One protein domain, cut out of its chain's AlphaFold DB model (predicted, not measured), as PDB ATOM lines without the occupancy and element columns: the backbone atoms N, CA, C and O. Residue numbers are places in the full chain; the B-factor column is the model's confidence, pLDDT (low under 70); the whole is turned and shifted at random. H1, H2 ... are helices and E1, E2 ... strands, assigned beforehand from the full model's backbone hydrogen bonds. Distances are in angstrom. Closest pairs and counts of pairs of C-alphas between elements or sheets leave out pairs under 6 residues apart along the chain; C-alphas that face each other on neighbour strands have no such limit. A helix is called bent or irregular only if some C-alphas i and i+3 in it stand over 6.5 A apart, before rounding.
ATOM      1  N   PRO A  43     167.371 193.316 219.553       83.44
ATOM      2  CA  PRO A  43     167.972 194.334 220.411       83.44
ATOM      3  C   PRO A  43     169.124 195.042 219.696       83.44
ATOM      4  O   PRO A  43     169.912 194.400 219.003       83.44
ATOM      5  N   TYR A  44     169.225 196.364 219.844       80.06
ATOM      6  CA  TYR A  44     170.209 197.159 219.099       80.06
ATOM      7  C   TYR A  44     171.649 196.663 219.295       80.06
ATOM      8  O   TYR A  44     172.429 196.602 218.352       80.06
ATOM      9  N   ASP A  45     171.989 196.242 220.507       76.56
ATOM     10  CA  ASP A  45     173.308 195.720 220.849       76.56
ATOM     11  C   ASP A  45     173.651 194.377 220.175       76.56
ATOM     12  O   ASP A  45     174.821 194.010 220.110       76.56
ATOM     13  N   MET A  46     172.659 193.673 219.624       81.06
ATOM     14  CA  MET A  46     172.843 192.441 218.852       81.06
ATOM     15  C   MET A  46     172.975 192.680 217.345       81.06
ATOM     16  O   MET A  46     173.026 191.718 216.578       81.06
ATOM     17  N   ILE A  47     173.013 193.937 216.887       83.19
ATOM     18  CA  ILE A  47     173.036 194.252 215.454       83.19
ATOM     19  C   ILE A  47     174.187 193.563 214.720       83.19
ATOM     20  O   ILE A  47     173.983 193.032 213.634       83.19
ATOM     21  N   PHE A  48     175.378 193.515 215.319       78.88
ATOM     22  CA  PHE A  48     176.529 192.879 214.690       78.88
ATOM     23  C   PHE A  48     176.426 191.355 214.682       78.88
ATOM     24  O   PHE A  48     176.747 190.773 213.655       78.88
ATOM     25  N   SER A  49     175.910 190.718 215.742       80.69
ATOM     26  CA  SER A  49     175.612 189.276 215.716       80.69
ATOM     27  C   SER A  49     174.581 188.945 214.633       80.69
ATOM     28  O   SER A  49     174.699 187.935 213.948       80.69
ATOM     29  N   PHE A  50     173.586 189.817 214.430       86.19
ATOM     30  CA  PHE A  50     172.588 189.637 213.374       86.19
ATOM     31  C   PHE A  50     173.178 189.825 211.970       86.19
ATOM     32  O   PHE A  50     172.870 189.052 211.065       86.19
ATOM     33  N   VAL A  51     174.051 190.821 211.787       85.94
ATOM     34  CA  VAL A  51     174.809 191.009 210.540       85.94
ATOM     35  C   VAL A  51     175.704 189.808 210.260       85.94
ATOM     36  O   VAL A  51     175.713 189.336 209.131       85.94
ATOM     37  N   GLU A  52     176.406 189.284 211.261       83.31
ATOM     38  CA  GLU A  52     177.249 188.092 211.122       83.31
ATOM     39  C   GLU A  52     176.423 186.860 210.758       83.31
ATOM     40  O   GLU A  52     176.734 186.204 209.774       83.31
ATOM     41  N   TYR A  53     175.306 186.619 211.448       85.38
ATOM     42  CA  TYR A  53     174.368 185.541 211.124       85.38
ATOM     43  C   TYR A  53     173.832 185.604 209.685       85.38
ATOM     44  O   TYR A  53     173.613 184.572 209.051       85.38
ATOM     45  N   CYS A  54     173.594 186.813 209.176       88.31
ATOM     46  CA  CYS A  54     173.101 187.026 207.819       88.31
ATOM     47  C   CYS A  54     174.204 187.109 206.763       88.31
ATOM     48  O   CYS A  54     173.902 187.056 205.570       88.31
ATOM     49  N   THR A  55     175.463 187.264 207.166       85.81
ATOM     50  CA  THR A  55     176.583 187.254 206.232       85.81
ATOM     51  C   THR A  55     176.835 185.801 205.844       85.81
ATOM     52  O   THR A  55     176.881 184.951 206.730       85.81
ATOM     53  N   PRO A  56     176.968 185.476 204.547       75.38
ATOM     54  CA  PRO A  56     177.333 184.134 204.126       75.38
ATOM     55  C   PRO A  56     178.706 183.788 204.712       75.38
ATOM     56  O   PRO A  56     179.739 184.204 204.192       75.38
ATOM     57  N   ASP A  57     178.699 183.073 205.835       63.41
ATOM     58  CA  ASP A  57     179.883 182.478 206.442       63.41
ATOM     59  C   ASP A  57     180.575 181.674 205.352       63.41
ATOM     60  O   ASP A  57     179.879 180.897 204.702       63.41
ATOM     61  N   HIS A  58     181.870 181.922 205.126       48.03
ATOM     62  CA  HIS A  58     182.720 181.438 204.029       48.03
ATOM     63  C   HIS A  58     182.357 180.042 203.482       48.03
ATOM     64  O   HIS A  58     183.093 179.069 203.658       48.03
ATOM     65  N   ALA A  59     181.234 179.937 202.772       36.91
ATOM     66  CA  ALA A  59     180.901 178.787 201.966       36.91
ATOM     67  C   ALA A  59     182.007 178.704 200.919       36.91
ATOM     68  O   ALA A  59     182.581 179.729 200.555       36.91
ATOM     69  N   GLU A  60     182.338 177.504 200.462       41.75
ATOM     70  CA  GLU A  60     183.522 177.243 199.635       41.75
ATOM     71  C   GLU A  60     183.639 178.142 198.373       41.75
ATOM     72  O   GLU A  60     184.731 178.267 197.825       41.75
ATOM     73  N   ASP A  61     182.563 178.844 197.978       45.00
ATOM     74  CA  ASP A  61     182.511 179.848 196.902       45.00
ATOM     75  C   ASP A  61     182.738 181.331 197.325       45.00
ATOM     76  O   ASP A  61     183.044 182.161 196.471       45.00
ATOM     77  N   TYR A  62     182.629 181.697 198.611       47.31
ATOM     78  CA  TYR A  62     182.685 183.085 199.128       47.31
ATOM     79  C   TYR A  62     183.862 183.347 200.090       47.31
ATOM     80  O   TYR A  62     183.834 184.251 200.929       47.31
ATOM     81  N   SER A  63     184.955 182.595 199.956       50.12
ATOM     82  CA  SER A  63     186.175 182.732 200.773       50.12
ATOM     83  C   SER A  63     186.948 184.054 200.583       50.12
ATOM     84  O   SER A  63     188.090 184.158 201.020       50.12
ATOM     85  N   ARG A  64     186.370 185.038 199.886       57.34
ATOM     86  CA  ARG A  64     186.998 186.315 199.522       57.34
ATOM     87  C   ARG A  64     186.452 187.527 200.268       57.34
ATOM     88  O   ARG A  64     186.971 188.610 200.071       57.34
ATOM     89  N   LEU A  65     185.415 187.394 201.092       60.69
ATOM     90  CA  LEU A  65     184.902 188.551 201.824       60.69
ATOM     91  C   LEU A  65     185.950 189.055 202.828       60.69
ATOM     92  O   LEU A  65     186.300 188.351 203.772       60.69
ATOM     93  N   ASP A  66     186.419 190.283 202.619       69.38
ATOM     94  CA  ASP A  66     187.433 190.950 203.445       69.38
ATOM     95  C   ASP A  66     186.813 191.931 204.447       69.38
ATOM     96  O   ASP A  66     187.482 192.420 205.360       69.38
ATOM     97  N   GLY A  67     185.517 192.224 204.303       77.31
ATOM     98  CA  GLY A  67     184.767 192.956 205.309       77.31
ATOM     99  C   GLY A  67     183.546 193.683 204.770       77.31
ATOM    100  O   GLY A  67     182.889 193.266 203.818       77.31
ATOM    101  N   LEU A  68     183.238 194.797 205.429       82.31
ATOM    102  CA  LEU A  68     182.027 195.578 205.236       82.31
ATOM    103  C   LEU A  68     182.424 197.026 204.928       82.31
ATOM    104  O   LEU A  68     183.139 197.650 205.711       82.31
ATOM    105  N   SER A  69     181.993 197.563 203.784       85.38
ATOM    106  CA  SER A  69     182.361 198.928 203.361       85.38
ATOM    107  C   SER A  69     181.395 199.995 203.855       85.38
ATOM    108  O   SER A  69     181.787 201.141 204.076       85.38
ATOM    109  N   SER A  70     180.129 199.634 204.050       86.44
ATOM    110  CA  SER A  70     179.120 200.528 204.607       86.44
ATOM    111  C   SER A  70     177.977 199.746 205.224       86.44
ATOM    112  O   SER A  70     177.591 198.704 204.697       86.44
ATOM    113  N   TRP A  71     177.374 200.304 206.266       87.25
ATOM    114  CA  TRP A  71     176.091 199.859 206.794       87.25
ATOM    115  C   TRP A  71     175.218 201.066 207.132       87.25
ATOM    116  O   TRP A  71     175.718 202.171 207.351       87.25
ATOM    117  N   ALA A  72     173.909 200.853 207.173       89.88
ATOM    118  CA  ALA A  72     172.940 201.847 207.601       89.88
ATOM    119  C   ALA A  72     171.734 201.166 208.251       89.88
ATOM    120  O   ALA A  72     171.389 200.042 207.891       89.88
ATOM    121  N   ILE A  73     171.069 201.877 209.164       89.62
ATOM    122  CA  ILE A  73     169.733 201.527 209.655       89.62
ATOM    123  C   ILE A  73     168.775 202.615 209.181       89.62
ATOM    124  O   ILE A  73     168.998 203.800 209.437       89.62
ATOM    125  N   ASN A  74     167.708 202.234 208.485       90.19
ATOM    126  CA  ASN A  74     166.694 203.197 208.063       90.19
ATOM    127  C   ASN A  74     165.737 203.566 209.217       90.19
ATOM    128  O   ASN A  74     165.776 203.002 210.312       90.19
ATOM    129  N   SER A  75     164.820 204.505 208.972       88.94
ATOM    130  CA  SER A  75     163.833 204.938 209.973       88.94
ATOM    131  C   SER A  75     162.889 203.818 210.431       88.94
ATOM    132  O   SER A  75     162.265 203.929 211.487       88.94
ATOM    133  N   GLU A  76     162.774 202.727 209.680       89.19
ATOM    134  CA  GLU A  76     161.957 201.564 210.021       89.19
ATOM    135  C   GLU A  76     162.690 200.518 210.871       89.19
ATOM    136  O   GLU A  76     162.049 199.568 211.326       89.19
ATOM    137  N   GLY A  77     163.990 200.709 211.116       89.00
ATOM    138  CA  GLY A  77     164.837 199.761 211.834       89.00
ATOM    139  C   GLY A  77     165.419 198.662 210.942       89.00
ATOM    140  O   GLY A  77     165.915 197.674 211.465       89.00
ATOM    141  N   LEU A  78     165.346 198.785 209.615       92.94
ATOM    142  CA  LEU A  78     165.933 197.799 208.704       92.94
ATOM    143  C   LEU A  78     167.399 198.132 208.442       92.94
ATOM    144  O   LEU A  78     167.726 199.285 208.142       92.94
ATOM    145  N   VAL A  79     168.251 197.113 208.543       92.12
ATOM    146  CA  VAL A  79     169.686 197.213 208.269       92.12
ATOM    147  C   VAL A  79     169.947 196.942 206.797       92.12
ATOM    148  O   VAL A  79     169.391 196.008 206.224       92.12
ATOM    149  N   THR A  80     170.832 197.734 206.209       94.38
ATOM    150  CA  THR A  80     171.427 197.468 204.898       94.38
ATOM    151  C   THR A  80     172.938 197.516 205.014       94.38
ATOM    152  O   THR A  80     173.459 198.436 205.646       94.38
ATOM    153  N   ILE A  81     173.632 196.574 204.384       93.19
ATOM    154  CA  ILE A  81     175.097 196.502 204.349       93.19
ATOM    155  C   ILE A  81     175.610 196.447 202.909       93.19
ATOM    156  O   ILE A  81     174.856 196.092 202.007       93.19
ATOM    157  N   ASN A  82     176.893 196.754 202.724       92.56
ATOM    158  CA  ASN A  82     177.664 196.432 201.524       92.56
ATOM    159  C   ASN A  82     178.878 195.598 201.932       92.56
ATOM    160  O   ASN A  82     179.736 196.073 202.686       92.56
ATOM    161  N   LEU A  83     178.939 194.368 201.431       90.12
ATOM    162  CA  LEU A  83     180.059 193.461 201.643       90.12
ATOM    163  C   LEU A  83     181.116 193.690 200.565       90.12
ATOM    164  O   LEU A  83     180.786 193.972 199.411       90.12
ATOM    165  N   VAL A  84     182.386 193.602 200.948       89.81
ATOM    166  CA  VAL A  84     183.514 193.811 200.037       89.81
ATOM    167  C   VAL A  84     184.539 192.697 200.128       89.81
ATOM    168  O   VAL A  84     184.729 192.091 201.182       89.81
ATOM    169  N   TYR A  85     185.240 192.500 199.020       88.81
ATOM    170  CA  TYR A  85     186.508 191.786 198.939       88.81
ATOM    171  C   TYR A  85     187.602 192.741 198.456       88.81
ATOM    172  O   TYR A  85     187.317 193.800 197.894       88.81
ATOM    173  N   LEU A  86     188.861 192.392 198.672       87.00
ATOM    174  CA  LEU A  86     190.022 193.099 198.165       87.00
ATOM    175  C   LEU A  86     190.387 192.510 196.808       87.00
ATOM    176  O   LEU A  86     190.584 191.309 196.651       87.00
ATOM    177  N   ASP A  87     190.475 193.370 195.802       87.44
ATOM    178  CA  ASP A  87     190.966 192.971 194.494       87.44
ATOM    179  C   ASP A  87     192.432 192.522 194.594       87.44
ATOM    180  O   ASP A  87     193.301 193.298 194.989       87.44
ATOM    181  N   ASP A  88     192.725 191.285 194.191       86.38
ATOM    182  CA  ASP A  88     194.060 190.680 194.337       86.38
ATOM    183  C   ASP A  88     195.174 191.437 193.589       86.38
ATOM    184  O   ASP A  88     196.358 191.255 193.879       86.38
ATOM    185  N   THR A  89     194.823 192.267 192.601       90.38
ATOM    186  CA  THR A  89     195.796 192.987 191.764       90.38
ATOM    187  C   THR A  89     196.088 194.384 192.303       90.38
ATOM    188  O   THR A  89     197.226 194.849 192.265       90.38
ATOM    189  N   THR A  90     195.058 195.078 192.776       93.19
ATOM    190  CA  THR A  90     195.116 196.491 193.171       93.19
ATOM    191  C   THR A  90     195.047 196.695 194.681       93.19
ATOM    192  O   THR A  90     195.394 197.773 195.160       93.19
ATOM    193  N   GLY A  91     194.599 195.687 195.434       87.06
ATOM    194  CA  GLY A  91     194.273 195.786 196.855       87.06
ATOM    195  C   GLY A  91     193.092 196.715 197.148       87.06
ATOM    196  O   GLY A  91     192.888 197.096 198.299       87.06
ATOM    197  N   ALA A  92     192.347 197.143 196.124       90.06
ATOM    198  CA  ALA A  92     191.206 198.029 196.296       90.06
ATOM    199  C   ALA A  92     189.973 197.234 196.754       90.06
ATOM    200  O   ALA A  92     189.762 196.121 196.271       90.06
ATOM    201  N   PRO A  93     189.131 197.792 197.642       88.44
ATOM    202  CA  PRO A  93     187.880 197.150 198.014       88.44
ATOM    203  C   PRO A  93     186.899 197.175 196.835       88.44
ATOM    204  O   PRO A  93     186.626 198.232 196.261       88.44
ATOM    205  N   VAL A  94     186.338 196.016 196.508       91.50
ATOM    206  CA  VAL A  94     185.308 195.821 195.488       91.50
ATOM    207  C   VAL A  94     184.069 195.244 196.159       91.50
ATOM    208  O   VAL A  94     184.170 194.335 196.979       91.50
ATOM    209  N   VAL A  95     182.898 195.797 195.840       91.25
ATOM    210  CA  VAL A  95     181.619 195.317 196.380       91.25
ATOM    211  C   VAL A  95     181.277 193.964 195.769       91.25
ATOM    212  O   VAL A  95     181.284 193.809 194.549       91.25
ATOM    213  N   ASP A  96     180.955 193.000 196.626       91.19
ATOM    214  CA  ASP A  96     180.357 191.736 196.212       91.19
ATOM    215  C   ASP A  96     178.835 191.904 196.183       91.19
ATOM    216  O   ASP A  96     178.164 191.789 197.213       91.19
ATOM    217  N   ASP A  97     178.280 192.220 195.011       91.81
ATOM    218  CA  ASP A  97     176.840 192.450 194.844       91.81
ATOM    219  C   ASP A  97     176.007 191.202 195.178       91.81
ATOM    220  O   ASP A  97     174.900 191.321 195.710       91.81
ATOM    221  N   ALA A  98     176.526 190.002 194.899       90.38
ATOM    222  CA  ALA A  98     175.809 188.755 195.134       90.38
ATOM    223  C   ALA A  98     175.737 188.441 196.632       90.38
ATOM    224  O   ALA A  98     174.645 188.222 197.160       90.38
ATOM    225  N   ALA A  99     176.873 188.488 197.333       88.69
ATOM    226  CA  ALA A  99     176.906 188.309 198.782       88.69
ATOM    227  C   ALA A  99     176.112 189.414 199.495       88.69
ATOM    228  O   ALA A  99     175.348 189.135 200.420       88.69
ATOM    229  N   THR A 100     176.230 190.660 199.025       92.56
ATOM    230  CA  THR A 100     175.474 191.804 199.549       92.56
ATOM    231  C   THR A 100     173.965 191.598 199.409       92.56
ATOM    232  O   THR A 100     173.222 191.858 200.357       92.56
ATOM    233  N   ALA A 101     173.487 191.112 198.260       93.75
ATOM    234  CA  ALA A 101     172.068 190.842 198.047       93.75
ATOM    235  C   ALA A 101     171.543 189.740 198.981       93.75
ATOM    236  O   ALA A 101     170.510 189.935 199.622       93.75
ATOM    237  N   VAL A 102     172.277 188.629 199.116       92.56
ATOM    238  CA  VAL A 102     171.913 187.519 200.016       92.56
ATOM    239  C   VAL A 102     171.858 187.985 201.472       92.56
ATOM    240  O   VAL A 102     170.878 187.722 202.175       92.56
ATOM    241  N   ALA A 103     172.871 188.728 201.921       91.56
ATOM    242  CA  ALA A 103     172.913 189.237 203.285       91.56
ATOM    243  C   ALA A 103     171.768 190.222 203.562       91.56
ATOM    244  O   ALA A 103     171.076 190.098 204.571       91.56
ATOM    245  N   ASN A 104     171.505 191.158 202.644       94.88
ATOM    246  CA  ASN A 104     170.409 192.117 202.789       94.88
ATOM    247  C   ASN A 104     169.022 191.447 202.732       94.88
ATOM    248  O   ASN A 104     168.110 191.892 203.430       94.88
ATOM    249  N   GLU A 105     168.850 190.357 201.976       94.88
ATOM    250  CA  GLU A 105     167.622 189.554 202.015       94.88
ATOM    251  C   GLU A 105     167.399 188.957 203.413       94.88
ATOM    252  O   GLU A 105     166.303 189.067 203.967       94.88
ATOM    253  N   CYS A 106     168.436 188.381 204.028       93.06
ATOM    254  CA  CYS A 106     168.363 187.885 205.401       93.06
ATOM    255  C   CYS A 106     168.074 189.007 206.413       93.06
ATOM    256  O   CYS A 106     167.146 188.881 207.217       93.06
ATOM    257  N   LEU A 107     168.803 190.126 206.331       93.06
ATOM    258  CA  LEU A 107     168.659 191.273 207.234       93.06
ATOM    259  C   LEU A 107     167.259 191.891 207.182       93.06
ATOM    260  O   LEU A 107     166.744 192.350 208.201       93.06
ATOM    261  N   SER A 108     166.600 191.852 206.021       94.19
ATOM    262  CA  SER A 108     165.249 192.394 205.847       94.19
ATOM    263  C   SER A 108     164.166 191.670 206.664       94.19
ATOM    264  O   SER A 108     163.065 192.198 206.832       94.19
ATOM    265  N   LYS A 109     164.460 190.474 207.200       92.81
ATOM    266  CA  LYS A 109     163.495 189.639 207.935       92.81
ATOM    267  C   LYS A 109     163.186 190.145 209.342       92.81
ATOM    268  O   LYS A 109     162.206 189.696 209.935       92.81
ATOM    269  N   ARG A 110     164.017 191.025 209.906       93.38
ATOM    270  CA  ARG A 110     163.861 191.530 211.277       93.38
ATOM    271  C   ARG A 110     164.171 193.017 211.347       93.38
ATOM    272  O   ARG A 110     164.936 193.549 210.551       93.38
ATOM    273  N   ARG A 111     163.572 193.689 212.325       93.56
ATOM    274  CA  ARG A 111     163.838 195.104 212.610       93.56
ATOM    275  C   ARG A 111     164.771 195.207 213.806       93.56
ATOM    276  O   ARG A 111     164.598 194.480 214.779       93.56
ATOM    277  N   ILE A 112     165.716 196.131 213.762       88.94
ATOM    278  CA  ILE A 112     166.506 196.523 214.925       88.94
ATOM    279  C   ILE A 112     165.660 197.431 215.813       88.94
ATOM    280  O   ILE A 112     164.936 198.308 215.329       88.94
ATOM    281  N   GLU A 113     165.754 197.222 217.122       85.00
ATOM    282  CA  GLU A 113     165.153 198.095 218.120       85.00
ATOM    283  C   GLU A 113     165.610 199.542 217.898       85.00
ATOM    284  O   GLU A 113     166.803 199.833 217.784       85.00
TER     285      GLU A 113
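Overview. This is residues 43 to 113 of the 199 residues of an uncharacterized protein of Leifsonia sp. BK543 (UniProt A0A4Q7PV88). A small three-strand sheet, built on the long hairpin of E1 and E2 with the short E3 paired to the last part of E2, has the helix H2 packed over it along E2. The other helix, H1, meets H2 at a slant and only grazes the sheet, and a long loop, residues 55 to 66, leads from H1 to E1. The printed part has 71 residues with two named helices and three named strands, in the order H1, E1, E2, E3, H2; the sheet runs E1, E2, E3, antiparallel throughout, and the class is mixed, helices and strands. The whole is compact, with a radius of gyration of the C-alphas of 12.6 A, and its outline is elongated, spanning 41 by 23 by 19 A.

Along the chain. H1 is residues 44 to 54, 15.4 A from first to last C-alpha, and begins with C-alpha 44 at (170.209, 197.159, 219.099). It is irregular: C-alphas 45 and 48 are 7.5 A apart. E1 is residues 67 to 73, 17.8 A long. E2, the longest strand, is residues 79 to 86, 23.1 A long, with C-alpha 86 at (190.022, 193.099, 198.165). E3 is residues 93 to 95. H2 is residues 97 to 107, 14.9 A long, and ends with C-alpha 107 at (168.659, 191.273, 207.234).

Arrangement. The strands form a meander, each the antiparallel neighbour of the one before. E1 and E2 are a hairpin at 166 degrees, with N 69 and O 82 within hydrogen-bond range at 2.9 A. E2 and E3 are a hairpin at 131 degrees, with N 94 and O 85 within hydrogen-bond range at 2.8 A. The pairing is staggered: E2 pairs with E1 over residues 79 to 84 and with E3 over 84 to 86. H2 is on the sheet at a height of 6.1 A, over E2, and runs along the strands, at 25 degrees to E2 on the local plane; their closest C-alphas, those of Leu 83 and Thr 100, are 5.3 A apart. H1 touches H2 at a steep tilt of 49 degrees, opposite ways, with the closest C-alphas, those of Cys 54 and Ala 103, 5.0 A apart. H1 only grazes the sheet, with its residues 47 to 51. Every O i to N i+4 pair is within hydrogen-bond range in H2; in H1 it is 5 of 7.

Size, cuts and confidence. The C-alphas farthest apart, those of Thr 89 and Glu 113, are 40.7 A apart, while those of the first and last printed residues, Pro 43 and Glu 113, are 5.2 A apart. The printed part has no cut. The link from H1 to E1 is long, with 12 residues. The mean pLDDT of the printed part is 83.3, and residues 57 to 66 are under 70.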